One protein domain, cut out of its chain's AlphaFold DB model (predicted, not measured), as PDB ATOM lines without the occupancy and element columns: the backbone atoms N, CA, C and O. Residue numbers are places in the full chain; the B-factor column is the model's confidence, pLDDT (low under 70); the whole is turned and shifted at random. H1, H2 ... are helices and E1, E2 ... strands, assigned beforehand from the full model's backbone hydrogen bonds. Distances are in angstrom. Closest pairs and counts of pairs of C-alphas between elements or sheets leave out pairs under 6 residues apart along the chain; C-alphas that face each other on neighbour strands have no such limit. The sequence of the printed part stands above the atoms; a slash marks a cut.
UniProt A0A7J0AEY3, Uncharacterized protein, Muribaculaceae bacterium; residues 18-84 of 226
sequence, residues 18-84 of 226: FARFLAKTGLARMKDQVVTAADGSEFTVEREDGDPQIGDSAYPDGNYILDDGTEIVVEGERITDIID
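What this domain is: This is residues 18 to 84 of the 226 residues of an uncharacterized protein of Muribaculaceae bacterium (UniProt A0A7J0AEY3). A small body is made of a three-strand antiparallel sheet, E3, E4 and E5, and a separate two-strand hairpin, E1 and E2, with a long loop, residues 46 to 61, joining them. Away from this body lies one short helix, H1, at the far end of an arm; residues 21 to 27, of which 21 to 24 belong to H1, stick out free. The printed part has 67 residues, with one named helix and five named strands in the order H1 E1 E2 E3 E4 E5; under half of the residues are in named elements, and the class is mixed, helices and strands. The whole is compact, with a radius of gyration of the C-alphas of 12.5 A, yet elongated in outline, spanning 38 by 23 by 22 A.

Where its parts are: E3, residues 62 to 65, begins with C-alpha 62 at (267.279, 224.197, 386.328) and is 10.0 A long. E4, residues 71 to 74, measures 9.9 A, and E5, residues 79 to 83, 11.1 A, ending with C-alpha 83 at (268.190, 218.370, 398.888). E1, residues 33 to 36, measures 9.8 A and E2, residues 42 to 45, 10.0 A. H1, residues 18 to 24, measures 9.7 A, from C-alpha 18 at (248.579, 230.008, 371.867).

How they stand to each other: E3, E4 and E5 form a meander, each strand the antiparallel neighbour of the one before. The hairpin E3 and E4 has N 64 and O 72 within hydrogen-bond range at 2.9 A; the hairpin E4 and E5 has N 71 and O 83 at 2.8 A. The closest C-alphas of E2 and E3 are those of Phe 43 and Tyr 64, 7.9 A apart. In the hairpin E1 and E2, antiparallel at 152 degrees, N 35 and O 43 are 2.8 A apart. Residues 44 to 45 of E2 also pair, antiparallel, with residues 58 to 59. H1 is not on the three-strand sheet; every O i to N i+4 pair in it is within hydrogen-bond range.

The domain as a whole: The C-alphas of Arg 20 and Asp 84, the two farthest apart, are 39.2 A apart. The printed part has no cut, and the link from E2 to E3, 16 residues, is long. Residues 18 to 32 and 48 to 49 have pLDDT under 70; the mean of the printed part is 77.2.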
ATOM      1  N   PHE A  18     247.945 230.655 370.723       57.12
ATOM      2  CA  PHE A  18     248.579 230.008 371.867       57.12
ATOM      3  C   PHE A  18     247.568 229.296 372.778       57.12
ATOM      4  O   PHE A  18     247.742 228.128 373.093       57.12
ATOM      5  N   ALA A  19     246.443 229.944 373.104       60.09
ATOM      6  CA  ALA A  19     245.375 229.329 373.896       60.09
ATOM      7  C   ALA A  19     244.716 228.135 373.181       60.09
ATOM      8  O   ALA A  19     244.324 227.162 373.819       60.09
ATOM      9  N   ARG A  20     244.612 228.171 371.845       65.25
ATOM     10  CA  ARG A  20     244.124 227.020 371.062       65.25
ATOM     11  C   ARG A  20     245.159 225.908 370.944       65.25
ATOM     12  O   ARG A  20     244.763 224.755 370.845       65.25
ATOM     13  N   PHE A  21     246.444 226.251 370.928       61.47
ATOM     14  CA  PHE A  21     247.536 225.285 370.941       61.47
ATOM     15  C   PHE A  21     247.566 224.535 372.277       61.47
ATOM     16  O   PHE A  21     247.432 223.319 372.257       61.47
ATOM     17  N   LEU A  22     247.547 225.253 373.408       60.16
ATOM     18  CA  LEU A  22     247.427 224.667 374.753       60.16
ATOM     19  C   LEU A  22     246.175 223.788 374.910       60.16
ATOM     20  O   LEU A  22     246.232 222.698 375.468       60.16
ATOM     21  N   ALA A  23     245.031 224.226 374.377       56.25
ATOM     22  CA  ALA A  23     243.806 223.426 374.429       56.25
ATOM     23  C   ALA A  23     243.860 222.166 373.545       56.25
ATOM     24  O   ALA A  23     243.139 221.204 373.804       56.25
ATOM     25  N   LYS A  24     244.679 222.166 372.485       55.59
ATOM     26  CA  LYS A  24     244.786 221.063 371.518       55.59
ATOM     27  C   LYS A  24     245.874 220.050 371.885       55.59
ATOM     28  O   LYS A  24     245.783 218.913 371.437       55.59
ATOM     29  N   THR A  25     246.850 220.432 372.706       59.31
ATOM     30  CA  THR A  25     247.890 219.537 373.240       59.31
ATOM     31  C   THR A  25     247.448 218.755 374.479       59.31
ATOM     32  O   THR A  25     248.224 217.971 374.999       59.31
ATOM     33  N   GLY A  26     246.201 218.910 374.943       45.25
ATOM     34  CA  GLY A  26     245.683 218.156 376.094       45.25
ATOM     35  C   GLY A  26     246.047 218.743 377.463       45.25
ATOM     36  O   GLY A  26     245.464 218.317 378.454       45.25
ATOM     37  N   LEU A  27     246.878 219.792 377.511       48.50
ATOM     38  CA  LEU A  27     247.268 220.513 378.736       48.50
ATOM     39  C   LEU A  27     246.096 221.183 379.471       48.50
ATOM     40  O   LEU A  27     246.215 221.574 380.622       48.50
ATOM     41  N   ALA A  28     244.929 221.326 378.839       44.81
ATOM     42  CA  ALA A  28     243.788 222.022 379.439       44.81
ATOM     43  C   ALA A  28     243.154 221.308 380.653       44.81
ATOM     44  O   ALA A  28     242.160 221.808 381.184       44.81
ATOM     45  N   ARG A  29     243.655 220.131 381.059       45.94
ATOM     46  CA  ARG A  29     243.139 219.368 382.208       45.94
ATOM     47  C   ARG A  29     244.217 218.732 383.086       45.94
ATOM     48  O   ARG A  29     243.895 217.791 383.803       45.94
ATOM     49  N   MET A  30     245.449 219.221 383.037       49.03
ATOM     50  CA  MET A  30     246.449 218.858 384.037       49.03
ATOM     51  C   MET A  30     246.538 220.018 385.021       49.03
ATOM     52  O   MET A  30     246.562 221.191 384.646       49.03
ATOM     53  N   LYS A  31     246.312 219.689 386.290       57.16
ATOM     54  CA  LYS A  31     246.291 220.646 387.385       57.16
ATOM     55  C   LYS A  31     247.744 220.751 387.807       57.16
ATOM     56  O   LYS A  31     248.163 220.005 388.671       57.16
ATOM     57  N   ASP A  32     248.495 221.571 387.086       69.19
ATOM     58  CA  ASP A  32     249.927 221.696 387.312       69.19
ATOM     59  C   ASP A  32     250.167 222.643 388.487       69.19
ATOM     60  O   ASP A  32     249.488 223.668 388.645       69.19
ATOM     61  N   GLN A  33     251.130 222.290 389.324       78.88
ATOM     62  CA  GLN A  33     251.527 223.072 390.477       78.88
ATOM     63  C   GLN A  33     252.665 224.002 390.076       78.88
ATOM     64  O   GLN A  33     253.706 223.554 389.608       78.88
ATOM     65  N   VAL A  34     252.473 225.306 390.267       82.38
ATOM     66  CA  VAL A  34     253.556 226.282 390.111       82.38
ATOM     67  C   VAL A  34     254.249 226.431 391.456       82.38
ATOM     68  O   VAL A  34     253.608 226.788 392.446       82.38
ATOM     69  N   VAL A  35     255.545 226.146 391.478       80.44
ATOM     70  CA  VAL A  35     256.415 226.280 392.641       80.44
ATOM     71  C   VAL A  35     257.313 227.493 392.425       80.44
ATOM     72  O   VAL A  35     257.931 227.639 391.370       80.44
ATOM     73  N   THR A  36     257.360 228.380 393.417       84.31
ATOM     74  CA  THR A  36     258.180 229.595 393.383       84.31
ATOM     75  C   THR A  36     259.413 229.396 394.251       84.31
ATOM     76  O   THR A  36     259.299 229.164 395.452       84.31
ATOM     77  N   ALA A  37     260.586 229.506 393.642       85.06
ATOM     78  CA  ALA A  37     261.867 229.495 394.323       85.06
ATOM     79  C   ALA A  37     262.123 230.821 395.070       85.06
ATOM     80  O   ALA A  37     261.562 231.873 394.748       85.06
ATOM     81  N   ALA A  38     263.019 230.789 396.053       81.00
ATOM     82  CA  ALA A  38     263.454 231.921 396.868       81.00
ATOM     83  C   ALA A  38     264.118 233.047 396.057       81.00
ATOM     84  O   ALA A  38     264.085 234.210 396.466       81.00
ATOM     85  N   ASP A  39     264.702 232.732 394.899       75.25
ATOM     86  CA  ASP A  39     265.251 233.720 393.962       75.25
ATOM     87  C   ASP A  39     264.170 234.410 393.102       75.25
ATOM     88  O   ASP A  39     264.462 235.353 392.360       75.25
ATOM     89  N   GLY A  40     262.910 233.981 393.241       76.12
ATOM     90  CA  GLY A  40     261.758 234.464 392.489       76.12
ATOM     91  C   GLY A  40     261.566 233.786 391.131       76.12
ATOM     92  O   GLY A  40     260.713 234.236 390.362       76.12
ATOM     93  N   SER A  41     262.342 232.747 390.809       80.88
ATOM     94  CA  SER A  41     262.091 231.896 389.645       80.88
ATOM     95  C   SER A  41     260.923 230.939 389.911       80.88
ATOM     96  O   SER A  41     260.647 230.561 391.046       80.88
ATOM     97  N   GLU A  42     260.178 230.589 388.865       84.25
ATOM     98  CA  GLU A  42     259.024 229.691 388.960       84.25
ATOM     99  C   GLU A  42     259.267 228.467 388.082       84.25
ATOM    100  O   GLU A  42     259.659 228.603 386.919       84.25
ATOM    101  N   PHE A  43     258.977 227.285 388.620       83.50
ATOM    102  CA  PHE A  43     258.920 226.046 387.855       83.50
ATOM    103  C   PHE A  43     257.572 225.363 388.062       83.50
ATOM    104  O   PHE A  43     256.876 225.561 389.056       83.50
ATOM    105  N   THR A  44     257.158 224.609 387.055       84.31
ATOM    106  CA  THR A  44     255.877 223.907 387.034       84.31
ATOM    107  C   THR A  44     256.129 222.431 387.270       84.31
ATOM    108  O   THR A  44     257.007 221.876 386.623       84.31
ATOM    109  N   VAL A  45     255.355 221.812 388.155       85.56
ATOM    110  CA  VAL A  45     255.374 220.377 388.445       85.56
ATOM    111  C   VAL A  45     254.028 219.785 388.031       85.56
ATOM    112  O   VAL A  45     252.975 220.282 388.439       85.56
ATOM    113  N   GLU A  46     254.040 218.727 387.223       82.62
ATOM    114  CA  GLU A  46     252.824 218.025 386.781       82.62
ATOM    115  C   GLU A  46     252.264 217.144 387.917       82.62
ATOM    116  O   GLU A  46     252.347 215.914 387.886       82.62
ATOM    117  N   ARG A  47     251.699 217.777 388.954       80.38
ATOM    118  CA  ARG A  47     251.145 217.120 390.146       80.38
ATOM    119  C   ARG A  47     249.839 217.771 390.592       80.38
ATOM    120  O   ARG A  47     249.766 218.984 390.732       80.38
ATOM    121  N   GLU A  48     248.824 216.945 390.872       67.69
ATOM    122  CA  GLU A  48     247.471 217.428 391.184       67.69
ATOM    123  C   GLU A  48     247.360 218.183 392.521       67.69
ATOM    124  O   GLU A  48     246.590 219.147 392.573       67.69
ATOM    125  N   ASP A  49     248.082 217.740 393.566       65.50
ATOM    126  CA  ASP A  49     248.229 218.361 394.897       65.50
ATOM    127  C   ASP A  49     249.389 217.663 395.671       65.50
ATOM    128  O   ASP A  49     249.535 216.441 395.580       65.50
ATOM    129  N   GLY A  50     250.195 218.402 396.452       72.75
ATOM    130  CA  GLY A  50     251.268 217.866 397.317       72.75
ATOM    131  C   GLY A  50     252.607 218.602 397.180       72.75
ATOM    132  O   GLY A  50     252.711 219.542 396.404       72.75
ATOM    133  N   ASP A  51     253.630 218.187 397.928       82.12
ATOM    134  CA  ASP A  51     254.993 218.710 397.747       82.12
ATOM    135  C   ASP A  51     255.661 218.039 396.533       82.12
ATOM    136  O   ASP A  51     255.332 216.880 396.242       82.12
ATOM    137  N   PRO A  52     256.567 218.720 395.807       84.94
ATOM    138  CA  PRO A  52     257.310 218.115 394.701       84.94
ATOM    139  C   PRO A  52     258.097 216.878 395.156       84.94
ATOM    140  O   PRO A  52     258.615 216.843 396.269       84.94
ATOM    141  N   GLN A  53     258.198 215.855 394.306       85.25
ATOM    142  CA  GLN A  53     258.979 214.647 394.592       85.25
ATOM    143  C   GLN A  53     259.928 214.289 393.454       85.25
ATOM    144  O   GLN A  53     259.680 214.585 392.283       85.25
ATOM    145  N   ILE A  54     260.989 213.559 393.810       87.81
ATOM    146  CA  ILE A  54     261.898 212.948 392.842       87.81
ATOM    147  C   ILE A  54     261.091 212.084 391.874       87.81
ATOM    148  O   ILE A  54     260.323 211.203 392.270       87.81
ATOM    149  N   GLY A  55     261.293 212.333 390.589       83.69
ATOM    150  CA  GLY A  55     260.590 211.654 389.520       83.69
ATOM    151  C   GLY A  55     259.336 212.366 389.023       83.69
ATOM    152  O   GLY A  55     258.780 211.893 388.036       83.69
ATOM    153  N   ASP A  56     258.900 213.482 389.606       84.81
ATOM    154  CA  ASP A  56     257.822 214.280 389.012       84.81
ATOM    155  C   ASP A  56     258.281 214.971 387.729       84.81
ATOM    156  O   ASP A  56     259.426 215.419 387.642       84.81
ATOM    157  N   SER A  57     257.393 215.080 386.734       86.12
ATOM    158  CA  SER A  57     257.669 215.913 385.560       86.12
ATOM    159  C   SER A  57     257.685 217.377 385.989       86.12
ATOM    160  O   SER A  57     256.713 217.853 386.585       86.12
ATOM    161  N   ALA A  58     258.764 218.089 385.684       86.06
ATOM    162  CA  ALA A  58     258.925 219.487 386.046       86.06
ATOM    163  C   ALA A  58     259.591 220.293 384.925       86.06
ATOM    164  O   ALA A  58     260.449 219.779 384.220       86.06
ATOM    165  N   TYR A  59     259.205 221.557 384.746       83.25
ATOM    166  CA  TYR A  59     259.767 222.437 383.713       83.25
ATOM    167  C   TYR A  59     259.774 223.903 384.174       83.25
ATOM    168  O   TYR A  59     258.788 224.343 384.778       83.25
ATOM    169  N   PRO A  60     260.795 224.710 383.832       86.88
ATOM    170  CA  PRO A  60     261.976 224.380 383.024       86.88
ATOM    171  C   PRO A  60     263.098 223.674 383.793       86.88
ATOM    172  O   PRO A  60     263.162 223.774 385.014       86.88
ATOM    173  N   ASP A  61     263.999 223.007 383.067       85.50
ATOM    174  CA  ASP A  61     265.239 222.457 383.631       85.50
ATOM    175  C   ASP A  61     266.050 223.558 384.321       85.50
ATOM    176  O   ASP A  61     266.190 224.676 383.805       85.50
ATOM    177  N   GLY A  62     266.595 223.236 385.485       86.50
ATOM    178  CA  GLY A  62     267.279 224.197 386.328       86.50
ATOM    179  C   GLY A  62     267.400 223.719 387.765       86.50
ATOM    180  O   GLY A  62     266.902 222.661 388.140       86.50
ATOM    181  N   ASN A  63     268.079 224.533 388.559       89.00
ATOM    182  CA  ASN A  63     268.215 224.329 389.986       89.00
ATOM    183  C   ASN A  63     267.424 225.422 390.717       89.00
ATOM    184  O   ASN A  63     267.659 226.610 390.481       89.00
ATOM    185  N   TYR A  64     266.493 225.013 391.574       84.81
ATOM    186  CA  TYR A  64     265.533 225.876 392.247       84.81
ATOM    187  C   TYR A  64     265.655 225.711 393.756       84.81
ATOM    188  O   TYR A  64     265.358 224.652 394.294       84.81
ATOM    189  N   ILE A  65     266.050 226.772 394.452       88.00
ATOM    190  CA  ILE A  65     266.086 226.787 395.918       88.00
ATOM    191  C   ILE A  65     264.756 227.351 396.406       88.00
ATOM    192  O   ILE A  65     264.432 228.486 396.074       88.00
ATOM    193  N   LEU A  66     263.986 226.582 397.163       85.81
ATOM    194  CA  LEU A  66     262.722 226.982 397.783       85.81
ATOM    195  C   LEU A  66     262.931 227.958 398.954       85.81
ATOM    196  O   LEU A  66     264.051 228.235 399.384       85.81
ATOM    197  N   ASP A  67     261.834 228.519 399.460       82.12
ATOM    198  CA  ASP A  67     261.827 229.457 400.588       82.12
ATOM    199  C   ASP A  67     262.188 228.816 401.936       82.12
ATOM    200  O   ASP A  67     262.717 229.500 402.816       82.12
ATOM    201  N   ASP A  68     261.951 227.516 402.081       77.06
ATOM    202  CA  ASP A  68     262.415 226.686 403.194       77.06
ATOM    203  C   ASP A  68     263.927 226.378 403.132       77.06
ATOM    204  O   ASP A  68     264.511 225.990 404.141       77.06
ATOM    205  N   GLY A  69     264.582 226.635 401.996       76.88
ATOM    206  CA  GLY A  69     265.993 226.332 401.753       76.88
ATOM    207  C   GLY A  69     266.239 224.973 401.093       76.88
ATOM    208  O   GLY A  69     267.401 224.627 400.883       76.88
ATOM    209  N   THR A  70     265.182 224.238 400.742       83.62
ATOM    210  CA  THR A  70     265.248 222.981 399.990       83.62
ATOM    211  C   THR A  70     265.665 223.259 398.547       83.62
ATOM    212  O   THR A  70     265.093 224.114 397.873       83.62
ATOM    213  N   GLU A  71     266.664 222.543 398.042       89.06
ATOM    214  CA  GLU A  71     267.153 222.662 396.669       89.06
ATOM    215  C   GLU A  71     266.539 221.561 395.791       89.06
ATOM    216  O   GLU A  71     266.686 220.374 396.068       89.06
ATOM    217  N   ILE A  72     265.838 221.955 394.728       87.06
ATOM    218  CA  ILE A  72     265.201 221.066 393.753       87.06
ATOM    219  C   ILE A  72     265.945 221.160 392.425       87.06
ATOM    220  O   ILE A  72     265.983 222.215 391.787       87.06
ATOM    221  N   VAL A  73     266.467 220.023 391.973       90.88
ATOM    222  CA  VAL A  73     267.172 219.898 390.697       90.88
ATOM    223  C   VAL A  73     266.242 219.270 389.662       90.88
ATOM    224  O   VAL A  73     265.737 218.161 389.844       90.88
ATOM    225  N   VAL A  74     266.007 219.996 388.568       89.25
ATOM    226  CA  VAL A  74     265.202 219.558 387.425       89.25
ATOM    227  C   VAL A  74     266.118 219.342 386.223       89.25
ATOM    228  O   VAL A  74     266.673 220.303 385.684       89.25
ATOM    229  N   GLU A  75     266.239 218.095 385.772       86.38
ATOM    230  CA  GLU A  75     266.969 217.724 384.559       86.38
ATOM    231  C   GLU A  75     266.106 216.843 383.651       86.38
ATOM    232  O   GLU A  75     265.508 215.855 384.085       86.38
ATOM    233  N   GLY A  76     266.062 217.164 382.355       85.00
ATOM    234  CA  GLY A  76     265.312 216.369 381.384       85.00
ATOM    235  C   GLY A  76     263.802 216.404 381.624       85.00
ATOM    236  O   GLY A  76     263.133 215.380 381.472       85.00
ATOM    237  N   GLU A  77     263.284 217.572 382.003       83.25
ATOM    238  CA  GLU A  77     261.890 217.837 382.358       83.25
ATOM    239  C   GLU A  77     261.389 217.001 383.553       83.25
ATOM    240  O   GLU A  77     260.202 216.673 383.649       83.25
ATOM    241  N   ARG A  78     262.292 216.607 384.464       89.75
ATOM    242  CA  ARG A  78     261.987 215.782 385.641       89.75
ATOM    243  C   ARG A  78     262.810 216.203 386.851       89.75
ATOM    244  O   ARG A  78     263.982 216.536 386.717       89.75
ATOM    245  N   ILE A  79     262.217 216.119 388.037       87.81
ATOM    246  CA  ILE A  79     262.947 216.302 389.295       87.81
ATOM    247  C   ILE A  79     263.877 215.105 389.504       87.81
ATOM    248  O   ILE A  79     263.400 213.973 389.647       87.81
ATOM    249  N   THR A  80     265.185 215.341 389.511       89.88
ATOM    250  CA  THR A  80     266.192 214.303 389.770       89.88
ATOM    251  C   THR A  80     266.557 214.238 391.239       89.88
ATOM    252  O   THR A  80     266.661 213.137 391.774       89.88
ATOM    253  N   ASP A  81     266.666 215.392 391.896       86.25
ATOM    254  CA  ASP A  81     267.136 215.493 393.273       86.25
ATOM    255  C   ASP A  81     266.355 216.552 394.055       86.25
ATOM    256  O   ASP A  81     265.959 217.590 393.518       86.25
ATOM    257  N   ILE A  82     266.140 216.260 395.337       87.94
ATOM    258  CA  ILE A  82     265.600 217.180 396.339       87.94
ATOM    259  C   ILE A  82     266.558 217.120 397.525       87.94
ATOM    260  O   ILE A  82     266.753 216.052 398.106       87.94
ATOM    261  N   ILE A  83     267.190 218.245 397.833       84.25
ATOM    262  CA  ILE A  83     268.190 218.370 398.888       84.25
ATOM    263  C   ILE A  83     267.586 219.256 399.968       84.25
ATOM    264  O   ILE A  83     267.435 220.462 399.776       84.25
ATOM    265  N   ASP A  84     267.236 218.650 401.095       81.50
ATOM    266  CA  ASP A  84     266.695 219.381 402.236       81.50
ATOM    267  C   ASP A  84     267.743 220.363 402.796       81.50
ATOM    268  O   ASP A  84     268.951 220.079 402.771       81.50
TER     269      ASP A  84